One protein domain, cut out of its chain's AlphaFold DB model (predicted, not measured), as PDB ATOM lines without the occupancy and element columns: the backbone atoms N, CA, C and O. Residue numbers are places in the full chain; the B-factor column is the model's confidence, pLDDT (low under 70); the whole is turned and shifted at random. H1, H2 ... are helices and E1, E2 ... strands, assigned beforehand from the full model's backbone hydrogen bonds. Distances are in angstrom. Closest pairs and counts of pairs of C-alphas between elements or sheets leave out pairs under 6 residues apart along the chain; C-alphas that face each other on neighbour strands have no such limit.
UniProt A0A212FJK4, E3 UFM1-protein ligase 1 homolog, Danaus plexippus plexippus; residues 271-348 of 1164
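Overview. This is residues 271 to 348 of the 1164 residues of the protein "E3 UFM1-protein ligase 1 homolog" of Danaus plexippus plexippus (UniProt A0A212FJK4). A loose, elongated model has a small two-strand hairpin, E1 and E2, partway along its length, with H1 at one end and the long helix H2 running from E2 to the other end. Beyond H2 the chain folds back alongside it through E3 and the one-turn helix H3, and H4 then comes in at a steep angle to H2, while residues 271 to 276 stick out beyond H1. The printed part has 78 residues, with four named helices and three named strands in the order H1, E1, E2, H2, E3, H3, H4; the sheet E1 - E2 is antiparallel, and the class is mostly helix. The radius of gyration of the C-alphas is 14.4 A, and the spans are 47 by 25 by 18 A.

Arrangement. E1, residues 290 to 292, and E2, residues 296 to 299, are antiparallel neighbours in a hairpin, at 161 degrees between their directions. N 291 and O 298 are within hydrogen-bond range at 2.9 A, and N 298 and O 291 at 3.0 A. H1, residues 277 to 284, is near E2; its closest C-alpha pair with E1 is Lys 278 and Phe 292, 7.5 A apart. H2, residues 300 to 316, follows E2 with no residue between them. The closest C-alphas of H2 and E3, residues 319 to 321, are those of Cys 313 and Tyr 319, 6.2 A apart. E3 pairs with no named strand. H3, residues 322 to 325, is close to H2 but not clearly touching, with the C-alphas of Leu 306 and Leu 325 closest at 7.3 A. E3 and H3 meet only through their link. H4, residues 332 to 343, is also close to H2 but not clearly touching: the closest C-alphas, of Glu 307 and Leu 342, are 7.8 A apart. H2 and H4 run the same way at a steep tilt of 63 degrees. H4 and E2 are only just apart, at 8.1 A. Every O i to N i+4 pair is within hydrogen-bond range in H1, H2 and H4; H3 is too short for such a pair.

Along the chain. E2 begins at C-alpha 296, (218.859, 185.740, 208.904). H2 measures 23.6 A from C-alpha 300 to C-alpha 316, at (199.432, 183.618, 233.147). H4 measures 16.1 A and ends at C-alpha 343, (201.719, 178.231, 216.139). H1 measures 10.5 A, E2 10.3 A, E3 6.9 A, E1 6.5 A and H3 5.4 A.

Size, cuts and confidence. The C-alphas of Gly 273 and Lys 317 are the two farthest apart, at 47.0 A. The printed part has no cut and no long link. Its mean pLDDT is 77.8, and residues 341 to 348 are under 70.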
ATOM      1  N   ARG A 271     229.311 190.373 203.861       84.19
ATOM      2  CA  ARG A 271     230.372 191.346 204.209       84.19
ATOM      3  C   ARG A 271     231.681 190.681 204.643       84.19
ATOM      4  O   ARG A 271     232.753 191.234 204.408       84.19
ATOM      5  N   LEU A 272     231.615 189.484 205.228       82.44
ATOM      6  CA  LEU A 272     232.791 188.677 205.573       82.44
ATOM      7  C   LEU A 272     233.417 187.951 204.379       82.44
ATOM      8  O   LEU A 272     234.466 187.337 204.556       82.44
ATOM      9  N   GLY A 273     232.826 188.022 203.181       77.56
ATOM     10  CA  GLY A 273     233.336 187.376 201.970       77.56
ATOM     11  C   GLY A 273     232.847 185.939 201.764       77.56
ATOM     12  O   GLY A 273     233.484 185.179 201.033       77.56
ATOM     13  N   ILE A 274     231.744 185.540 202.407       83.38
ATOM     14  CA  ILE A 274     231.132 184.215 202.244       83.38
ATOM     15  C   ILE A 274     230.065 184.291 201.144       83.38
ATOM     16  O   ILE A 274     229.049 184.963 201.302       83.38
ATOM     17  N   SER A 275     230.284 183.585 200.031       77.69
ATOM     18  CA  SER A 275     229.381 183.592 198.868       77.69
ATOM     19  C   SER A 275     228.156 182.678 199.007       77.69
ATOM     20  O   SER A 275     227.125 182.966 198.411       77.69
ATOM     21  N   ASP A 276     228.243 181.608 199.806       82.81
ATOM     22  CA  ASP A 276     227.116 180.724 200.154       82.81
ATOM     23  C   ASP A 276     226.911 180.675 201.681       82.81
ATOM     24  O   ASP A 276     227.412 179.768 202.356       82.81
ATOM     25  N   PRO A 277     226.186 181.653 202.255       82.31
ATOM     26  CA  PRO A 277     225.965 181.734 203.697       82.31
ATOM     27  C   PRO A 277     225.270 180.498 204.288       82.31
ATOM     28  O   PRO A 277     225.656 180.018 205.355       82.31
ATOM     29  N   LYS A 278     224.274 179.935 203.586       82.88
ATOM     30  CA  LYS A 278     223.481 178.794 204.078       82.88
ATOM     31  C   LYS A 278     224.319 177.517 204.129       82.88
ATOM     32  O   LYS A 278     224.322 176.818 205.147       82.88
ATOM     33  N   GLY A 279     225.062 177.218 203.061       82.75
ATOM     34  CA  GLY A 279     225.959 176.062 203.022       82.75
ATOM     35  C   GLY A 279     227.139 176.187 203.989       82.75
ATOM     36  O   GLY A 279     227.531 175.195 204.612       82.75
ATOM     37  N   TYR A 280     227.672 177.401 204.165       83.81
ATOM     38  CA  TYR A 280     228.767 177.680 205.093       83.81
ATOM     39  C   TYR A 280     228.357 177.438 206.550       83.81
ATOM     40  O   TYR A 280     229.001 176.659 207.254       83.81
ATOM     41  N   VAL A 281     227.242 178.028 206.989       84.62
ATOM     42  CA  VAL A 281     226.771 177.904 208.376       84.62
ATOM     43  C   VAL A 281     226.398 176.461 208.715       84.62
ATOM     44  O   VAL A 281     226.769 175.973 209.780       84.62
ATOM     45  N   LYS A 282     225.785 175.719 207.783       83.44
ATOM     46  CA  LYS A 282     225.479 174.291 207.972       83.44
ATOM     47  C   LYS A 282     226.727 173.428 208.201       83.44
ATOM     48  O   LYS A 282     226.651 172.396 208.865       83.44
ATOM     49  N   ARG A 283     227.875 173.829 207.644       83.62
ATOM     50  CA  ARG A 283     229.161 173.141 207.828       83.62
ATOM     51  C   ARG A 283     229.805 173.498 209.166       83.62
ATOM     52  O   ARG A 283     230.295 172.604 209.852       83.62
ATOM     53  N   VAL A 284     229.806 174.784 209.520       84.19
ATOM     54  CA  VAL A 284     230.480 175.310 210.719       84.19
ATOM     55  C   VAL A 284     229.707 174.981 212.000       84.19
ATOM     56  O   VAL A 284     230.310 174.542 212.974       84.19
ATOM     57  N   LEU A 285     228.380 175.117 211.988       82.62
ATOM     58  CA  LEU A 285     227.494 174.893 213.137       82.62
ATOM     59  C   LEU A 285     226.661 173.605 212.968       82.62
ATOM     60  O   LEU A 285     225.456 173.572 213.180       82.62
ATOM     61  N   SER A 286     227.303 172.505 212.572       75.12
ATOM     62  CA  SER A 286     226.621 171.229 212.274       75.12
ATOM     63  C   SER A 286     225.975 170.535 213.486       75.12
ATOM     64  O   SER A 286     225.115 169.673 213.306       75.12
ATOM     65  N   ASN A 287     226.370 170.906 214.706       72.94
ATOM     66  CA  ASN A 287     225.905 170.287 215.952       72.94
ATOM     67  C   ASN A 287     224.751 171.041 216.632       72.94
ATOM     68  O   ASN A 287     224.233 170.563 217.641       72.94
ATOM     69  N   GLU A 288     224.363 172.206 216.117       73.38
ATOM     70  CA  GLU A 288     223.323 173.042 216.716       73.38
ATOM     71  C   GLU A 288     222.028 172.965 215.900       73.38
ATOM     72  O   GLU A 288     222.039 172.749 214.689       73.38
ATOM     73  N   ASN A 289     220.882 173.089 216.573       75.88
ATOM     74  CA  ASN A 289     219.579 173.111 215.911       75.88
ATOM     75  C   ASN A 289     219.286 174.542 215.462       75.88
ATOM     76  O   ASN A 289     218.924 175.386 216.280       75.88
ATOM     77  N   ILE A 290     219.451 174.799 214.167       84.00
ATOM     78  CA  ILE A 290     219.377 176.140 213.587       84.00
ATOM     79  C   ILE A 290     218.229 176.221 212.586       84.00
ATOM     80  O   ILE A 290     218.001 175.279 211.822       84.00
ATOM     81  N   THR A 291     217.533 177.354 212.568       82.75
ATOM     82  CA  THR A 291     216.455 177.624 211.610       82.75
ATOM     83  C   THR A 291     216.932 178.666 210.606       82.75
ATOM     84  O   THR A 291     217.385 179.743 210.988       82.75
ATOM     85  N   PHE A 292     216.858 178.327 209.320       83.81
ATOM     86  CA  PHE A 292     217.222 179.230 208.232       83.81
ATOM     87  C   PHE A 292     215.993 180.037 207.823       83.81
ATOM     88  O   PHE A 292     215.025 179.448 207.342       83.81
ATOM     89  N   LEU A 293     216.054 181.355 207.992       83.75
ATOM     90  CA  LEU A 293     215.016 182.286 207.553       83.75
ATOM     91  C   LEU A 293     215.441 182.956 206.236       83.75
ATOM     92  O   LEU A 293     216.406 182.507 205.592       83.75
ATOM     93  N   SER A 294     214.689 183.963 205.790       80.94
ATOM     94  CA  SER A 294     214.930 184.653 204.522       80.94
ATOM     95  C   SER A 294     216.082 185.661 204.631       80.94
ATOM     96  O   SER A 294     216.985 185.613 203.793       80.94
ATOM     97  N   SER A 295     216.128 186.468 205.701       79.69
ATOM     98  CA  SER A 295     217.173 187.487 205.930       79.69
ATOM     99  C   SER A 295     218.268 187.065 206.924       79.69
ATOM    100  O   SER A 295     219.416 187.518 206.841       79.69
ATOM    101  N   CYS A 296     217.949 186.154 207.844       84.38
ATOM    102  CA  CYS A 296     218.859 185.740 208.904       84.38
ATOM    103  C   CYS A 296     218.713 184.256 209.276       84.38
ATOM    104  O   CYS A 296     217.942 183.482 208.702       84.38
ATOM    105  N   ILE A 297     219.533 183.833 210.225       86.44
ATOM    106  CA  ILE A 297     219.580 182.489 210.781       86.44
ATOM    107  C   ILE A 297     219.401 182.624 212.289       86.44
ATOM    108  O   ILE A 297     220.127 183.396 212.911       86.44
ATOM    109  N   ILE A 298     218.495 181.849 212.886       86.81
ATOM    110  CA  ILE A 298     218.238 181.884 214.333       86.81
ATOM    111  C   ILE A 298     218.581 180.552 215.003       86.81
ATOM    112  O   ILE A 298     218.340 179.468 214.458       86.81
ATOM    113  N   GLY A 299     219.147 180.634 216.204       83.88
ATOM    114  CA  GLY A 299     219.455 179.491 217.054       83.88
ATOM    115  C   GLY A 299     218.256 178.981 217.843       83.88
ATOM    116  O   GLY A 299     217.244 179.662 218.020       83.88
ATOM    117  N   SER A 300     218.378 177.762 218.372       80.69
ATOM    118  CA  SER A 300     217.310 177.132 219.152       80.69
ATOM    119  C   SER A 300     216.977 177.864 220.450       80.69
ATOM    120  O   SER A 300     215.888 177.666 220.970       80.69
ATOM    121  N   GLN A 301     217.883 178.685 220.987       80.25
ATOM    122  CA  GLN A 301     217.655 179.380 222.254       80.25
ATOM    123  C   GLN A 301     216.610 180.494 222.128       80.25
ATOM    124  O   GLN A 301     215.755 180.588 222.998       80.25
ATOM    125  N   ILE A 302     216.610 181.265 221.032       80.44
ATOM    126  CA  ILE A 302     215.554 182.261 220.760       80.44
ATOM    127  C   ILE A 302     214.209 181.545 220.619       80.44
ATOM    128  O   ILE A 302     213.212 181.952 221.204       80.44
ATOM    129  N   LYS A 303     214.200 180.402 219.922       77.12
ATOM    130  CA  LYS A 303     213.000 179.572 219.800       77.12
ATOM    131  C   LYS A 303     212.509 179.058 221.159       77.12
ATOM    132  O   LYS A 303     211.320 179.119 221.425       77.12
ATOM    133  N   GLN A 304     213.410 178.596 222.022       78.62
ATOM    134  CA  GLN A 304     213.079 178.140 223.375       78.62
ATOM    135  C   GLN A 304     212.618 179.282 224.279       78.62
ATOM    136  O   GLN A 304     211.737 179.072 225.103       78.62
ATOM    137  N   GLN A 305     213.188 180.480 224.141       81.56
ATOM    138  CA  GLN A 305     212.744 181.671 224.867       81.56
ATOM    139  C   GLN A 305     211.329 182.062 224.451       81.56
ATOM    140  O   GLN A 305     210.503 182.299 225.323       81.56
ATOM    141  N   LEU A 306     211.026 182.034 223.151       79.06
ATOM    142  CA  LEU A 306     209.665 182.225 222.653       79.06
ATOM    143  C   LEU A 306     208.729 181.113 223.127       79.06
ATOM    144  O   LEU A 306     207.643 181.415 223.589       79.06
ATOM    145  N   GLU A 307     209.137 179.842 223.069       79.31
ATOM    146  CA  GLU A 307     208.341 178.718 223.586       79.31
ATOM    147  C   GLU A 307     208.066 178.876 225.088       79.31
ATOM    148  O   GLU A 307     206.929 178.706 225.511       79.31
ATOM    149  N   THR A 308     209.063 179.284 225.878       81.94
ATOM    150  CA  THR A 308     208.912 179.510 227.325       81.94
ATOM    151  C   THR A 308     208.014 180.710 227.611       81.94
ATOM    152  O   THR A 308     207.133 180.614 228.454       81.94
ATOM    153  N   ALA A 309     208.190 181.823 226.892       79.25
ATOM    154  CA  ALA A 309     207.349 183.010 227.035       79.25
ATOM    155  C   ALA A 309     205.907 182.750 226.573       79.25
ATOM    156  O   ALA A 309     204.966 183.270 227.165       79.25
ATOM    157  N   LEU A 310     205.713 181.909 225.554       77.62
ATOM    158  CA  LEU A 310     204.399 181.432 225.128       77.62
ATOM    159  C   LEU A 310     203.774 180.517 226.188       77.62
ATOM    160  O   LEU A 310     202.603 180.685 226.506       77.62
ATOM    161  N   GLU A 311     204.529 179.578 226.762       78.81
ATOM    162  CA  GLU A 311     204.067 178.731 227.871       78.81
ATOM    163  C   GLU A 311     203.707 179.564 229.109       78.81
ATOM    164  O   GLU A 311     202.676 179.319 229.736       78.81
ATOM    165  N   GLU A 312     204.509 180.582 229.425       80.25
ATOM    166  CA  GLU A 312     204.246 181.532 230.503       80.25
ATOM    167  C   GLU A 312     202.998 182.365 230.210       80.25
ATOM    168  O   GLU A 312     202.134 182.441 231.072       80.25
ATOM    169  N   CYS A 313     202.836 182.885 228.990       78.00
ATOM    170  CA  CYS A 313     201.637 183.594 228.529       78.00
ATOM    171  C   CYS A 313     200.371 182.720 228.617       78.00
ATOM    172  O   CYS A 313     199.302 183.179 229.030       78.00
ATOM    173  N   ILE A 314     200.484 181.431 228.278       75.62
ATOM    174  CA  ILE A 314     199.398 180.454 228.428       75.62
ATOM    175  C   ILE A 314     199.084 180.220 229.915       75.62
ATOM    176  O   ILE A 314     197.912 180.144 230.287       75.62
ATOM    177  N   ALA A 315     200.104 180.123 230.773       76.69
ATOM    178  CA  ALA A 315     199.942 179.895 232.208       76.69
ATOM    179  C   ALA A 315     199.393 181.126 232.956       76.69
ATOM    180  O   ALA A 315     198.523 180.982 233.817       76.69
ATOM    181  N   SER A 316     199.869 182.324 232.610       75.94
ATOM    182  CA  SER A 316     199.432 183.618 233.147       75.94
ATOM    183  C   SER A 316     198.077 184.054 232.592       75.94
ATOM    184  O   SER A 316     197.438 184.925 233.179       75.94
ATOM    185  N   LYS A 317     197.619 183.425 231.498       78.62
ATOM    186  CA  LYS A 317     196.395 183.775 230.767       78.62
ATOM    187  C   LYS A 317     196.430 185.225 230.279       78.62
ATOM    188  O   LYS A 317     195.435 185.925 230.417       78.62
ATOM    189  N   SER A 318     197.566 185.678 229.752       77.56
ATOM    190  CA  SER A 318     197.766 187.056 229.278       77.56
ATOM    191  C   SER A 318     197.953 187.118 227.754       77.56
ATOM    192  O   SER A 318     197.703 186.131 227.048       77.56
ATOM    193  N   TYR A 319     198.377 188.282 227.255       79.00
ATOM    194  CA  TYR A 319     198.877 188.512 225.898       79.00
ATOM    195  C   TYR A 319     200.405 188.678 225.905       79.00
ATOM    196  O   TYR A 319     201.005 188.925 226.955       79.00
ATOM    197  N   LEU A 320     201.032 188.498 224.743       80.38
ATOM    198  CA  LEU A 320     202.472 188.613 224.540       80.38
ATOM    199  C   LEU A 320     202.761 189.362 223.237       80.38
ATOM    200  O   LEU A 320     202.440 188.872 222.154       80.38
ATOM    201  N   ASP A 321     203.417 190.517 223.340       79.69
ATOM    202  CA  ASP A 321     203.997 191.194 222.180       79.69
ATOM    203  C   ASP A 321     205.321 190.520 221.799       79.69
ATOM    204  O   ASP A 321     206.324 190.593 222.517       79.69
ATOM    205  N   VAL A 322     205.314 189.838 220.657       74.69
ATOM    206  CA  VAL A 322     206.436 189.020 220.189       74.69
ATOM    207  C   VAL A 322     207.591 189.887 219.690       74.69
ATOM    208  O   VAL A 322     208.749 189.468 219.766       74.69
ATOM    209  N   VAL A 323     207.306 191.110 219.236       75.12
ATOM    210  CA  VAL A 323     208.325 192.031 218.713       75.12
ATOM    211  C   VAL A 323     209.325 192.405 219.809       75.12
ATOM    212  O   VAL A 323     210.516 192.531 219.538       75.12
ATOM    213  N   SER A 324     208.869 192.483 221.062       76.56
ATOM    214  CA  SER A 324     209.716 192.786 222.222       76.56
ATOM    215  C   SER A 324     210.767 191.709 222.545       76.56
ATOM    216  O   SER A 324     211.794 192.009 223.156       76.56
ATOM    217  N   LEU A 325     210.531 190.458 222.131       74.56
ATOM    218  CA  LEU A 325     211.390 189.303 222.426       74.56
ATOM    219  C   LEU A 325     212.288 188.896 221.254       74.56
ATOM    220  O   LEU A 325     213.170 188.048 221.413       74.56
ATOM    221  N   LEU A 326     212.056 189.469 220.074       79.00
ATOM    222  CA  LEU A 326     212.795 189.155 218.863       79.00
ATOM    223  C   LEU A 326     213.873 190.211 218.577       79.00
ATOM    224  O   LEU A 326     213.667 191.399 218.813       79.00
ATOM    225  N   PRO A 327     215.035 189.806 218.032       78.00
ATOM    226  CA  PRO A 327     216.016 190.763 217.537       78.00
ATOM    227  C   PRO A 327     215.414 191.669 216.454       78.00
ATOM    228  O   PRO A 327     214.768 191.183 215.527       78.00
ATOM    229  N   SER A 328     215.720 192.967 216.496       77.44
ATOM    230  CA  SER A 328     215.250 193.982 215.528       77.44
ATOM    231  C   SER A 328     215.699 193.760 214.076       77.44
ATOM    232  O   SER A 328     215.319 194.500 213.177       77.44
ATOM    233  N   VAL A 329     216.546 192.757 213.861       76.88
ATOM    234  CA  VAL A 329     217.134 192.370 212.580       76.88
ATOM    235  C   VAL A 329     216.197 191.475 211.761       76.88
ATOM    236  O   VAL A 329     216.383 191.341 210.553       76.88
ATOM    237  N   LEU A 330     215.208 190.834 212.393       80.19
ATOM    238  CA  LEU A 330     214.239 190.012 211.672       80.19
ATOM    239  C   LEU A 330     213.301 190.910 210.855       80.19
ATOM    240  O   LEU A 330     212.745 191.872 211.378       80.19
ATOM    241  N   SER A 331     213.114 190.571 209.578       79.94
ATOM    242  CA  SER A 331     212.093 191.204 208.742       79.94
ATOM    243  C   SER A 331     210.687 190.748 209.147       79.94
ATOM    244  O   SER A 331     210.533 189.685 209.749       79.94
ATOM    245  N   ASP A 332     209.655 191.511 208.780       74.81
ATOM    246  CA  ASP A 332     208.260 191.136 209.055       74.81
ATOM    247  C   ASP A 332     207.918 189.733 208.505       74.81
ATOM    248  O   ASP A 332     207.314 188.922 209.204       74.81
ATOM    249  N   GLU A 333     208.426 189.386 207.316       77.81
ATOM    250  CA  GLU A 333     208.262 188.057 206.704       77.81
ATOM    251  C   GLU A 333     208.982 186.948 207.500       77.81
ATOM    252  O   GLU A 333     208.535 185.800 207.561       77.81
ATOM    253  N   ASP A 334     210.103 187.259 208.155       80.56
ATOM    254  CA  ASP A 334     210.809 186.297 209.007       80.56
ATOM    255  C   ASP A 334     210.088 186.066 210.336       80.56
ATOM    256  O   ASP A 334     210.044 184.928 210.814       80.56
ATOM    257  N   ILE A 335     209.514 187.123 210.915       77.12
ATOM    258  CA  ILE A 335     208.709 187.053 212.139       77.12
ATOM    259  C   ILE A 335     207.482 186.169 211.890       77.12
ATOM    260  O   ILE A 335     207.248 185.231 212.657       77.12
ATOM    261  N   GLU A 336     206.771 186.382 210.780       74.50
ATOM    262  CA  GLU A 336     205.638 185.545 210.368       74.50
ATOM    263  C   GLU A 336     206.042 184.078 210.190       74.50
ATOM    264  O   GLU A 336     205.403 183.191 210.746       74.50
ATOM    265  N   ASN A 337     207.150 183.794 209.497       76.88
ATOM    266  CA  ASN A 337     207.611 182.418 209.278       76.88
ATOM    267  C   ASN A 337     207.987 181.685 210.583       76.88
ATOM    268  O   ASN A 337     207.754 180.476 210.712       76.88
ATOM    269  N   VAL A 338     208.581 182.392 211.551       75.25
ATOM    270  CA  VAL A 338     208.908 181.834 212.875       75.25
ATOM    271  C   VAL A 338     207.635 181.580 213.679       75.25
ATOM    272  O   VAL A 338     207.494 180.505 214.273       75.25
ATOM    273  N   LEU A 339     206.700 182.530 213.660       72.25
ATOM    274  CA  LEU A 339     205.410 182.420 214.333       72.25
ATOM    275  C   LEU A 339     204.557 181.296 213.748       72.25
ATOM    276  O   LEU A 339     204.092 180.447 214.501       72.25
ATOM    277  N   ASP A 340     204.449 181.185 212.427       72.12
ATOM    278  CA  ASP A 340     203.727 180.108 211.744       72.12
ATOM    279  C   ASP A 340     204.270 178.719 212.100       72.12
ATOM    280  O   ASP A 340     203.518 177.749 212.255       72.12
ATOM    281  N   ALA A 341     205.594 178.592 212.226       69.56
ATOM    282  CA  ALA A 341     206.228 177.341 212.625       69.56
ATOM    283  C   ALA A 341     205.934 176.985 214.095       69.56
ATOM    284  O   ALA A 341     205.758 175.805 214.416       69.56
ATOM    285  N   LEU A 342     205.861 177.979 214.983       68.25
ATOM    286  CA  LEU A 342     205.558 177.796 216.405       68.25
ATOM    287  C   LEU A 342     204.062 177.544 216.653       68.25
ATOM    288  O   LEU A 342     203.713 176.573 217.326       68.25
ATOM    289  N   LEU A 343     203.181 178.329 216.032       66.06
ATOM    290  CA  LEU A 343     201.719 178.231 216.139       66.06
ATOM    291  C   LEU A 343     201.175 176.920 215.550       66.06
ATOM    292  O   LEU A 343     200.225 176.349 216.078       66.06
ATOM    293  N   LYS A 344     201.827 176.348 214.525       64.81
ATOM    294  CA  LYS A 344     201.526 174.972 214.065       64.81
ATOM    295  C   LYS A 344     201.770 173.909 215.134       64.81
ATOM    296  O   LYS A 344     201.173 172.836 215.067       64.81
ATOM    297  N   THR A 345     202.680 174.175 216.064       58.28
ATOM    298  CA  THR A 345     203.077 173.228 217.111       58.28
ATOM    299  C   THR A 345     202.200 173.386 218.358       58.28
ATOM    300  O   THR A 345     201.877 172.384 218.992       58.28
ATOM    301  N   ASN A 346     201.746 174.613 218.647       61.16
ATOM    302  CA  ASN A 346     200.928 174.961 219.809       61.16
ATOM    303  C   ASN A 346     199.559 175.519 219.382       61.16
ATOM    304  O   ASN A 346     199.422 176.694 219.063       61.16
ATOM    305  N   SER A 347     198.513 174.692 219.441       58.59
ATOM    306  CA  SER A 347     197.136 175.072 219.073       58.59
ATOM    307  C   SER A 347     196.399 175.920 220.127       58.59
ATOM    308  O   SER A 347     195.185 176.100 220.033       58.59
ATOM    309  N   SER A 348     197.095 176.362 221.178       63.22
ATOM    310  CA  SER A 348     196.538 177.006 222.378       63.22
ATOM    311  C   SER A 348     196.681 178.536 222.402       63.22
ATOM    312  O   SER A 348     196.394 179.150 223.430       63.22
TER     313      SER A 348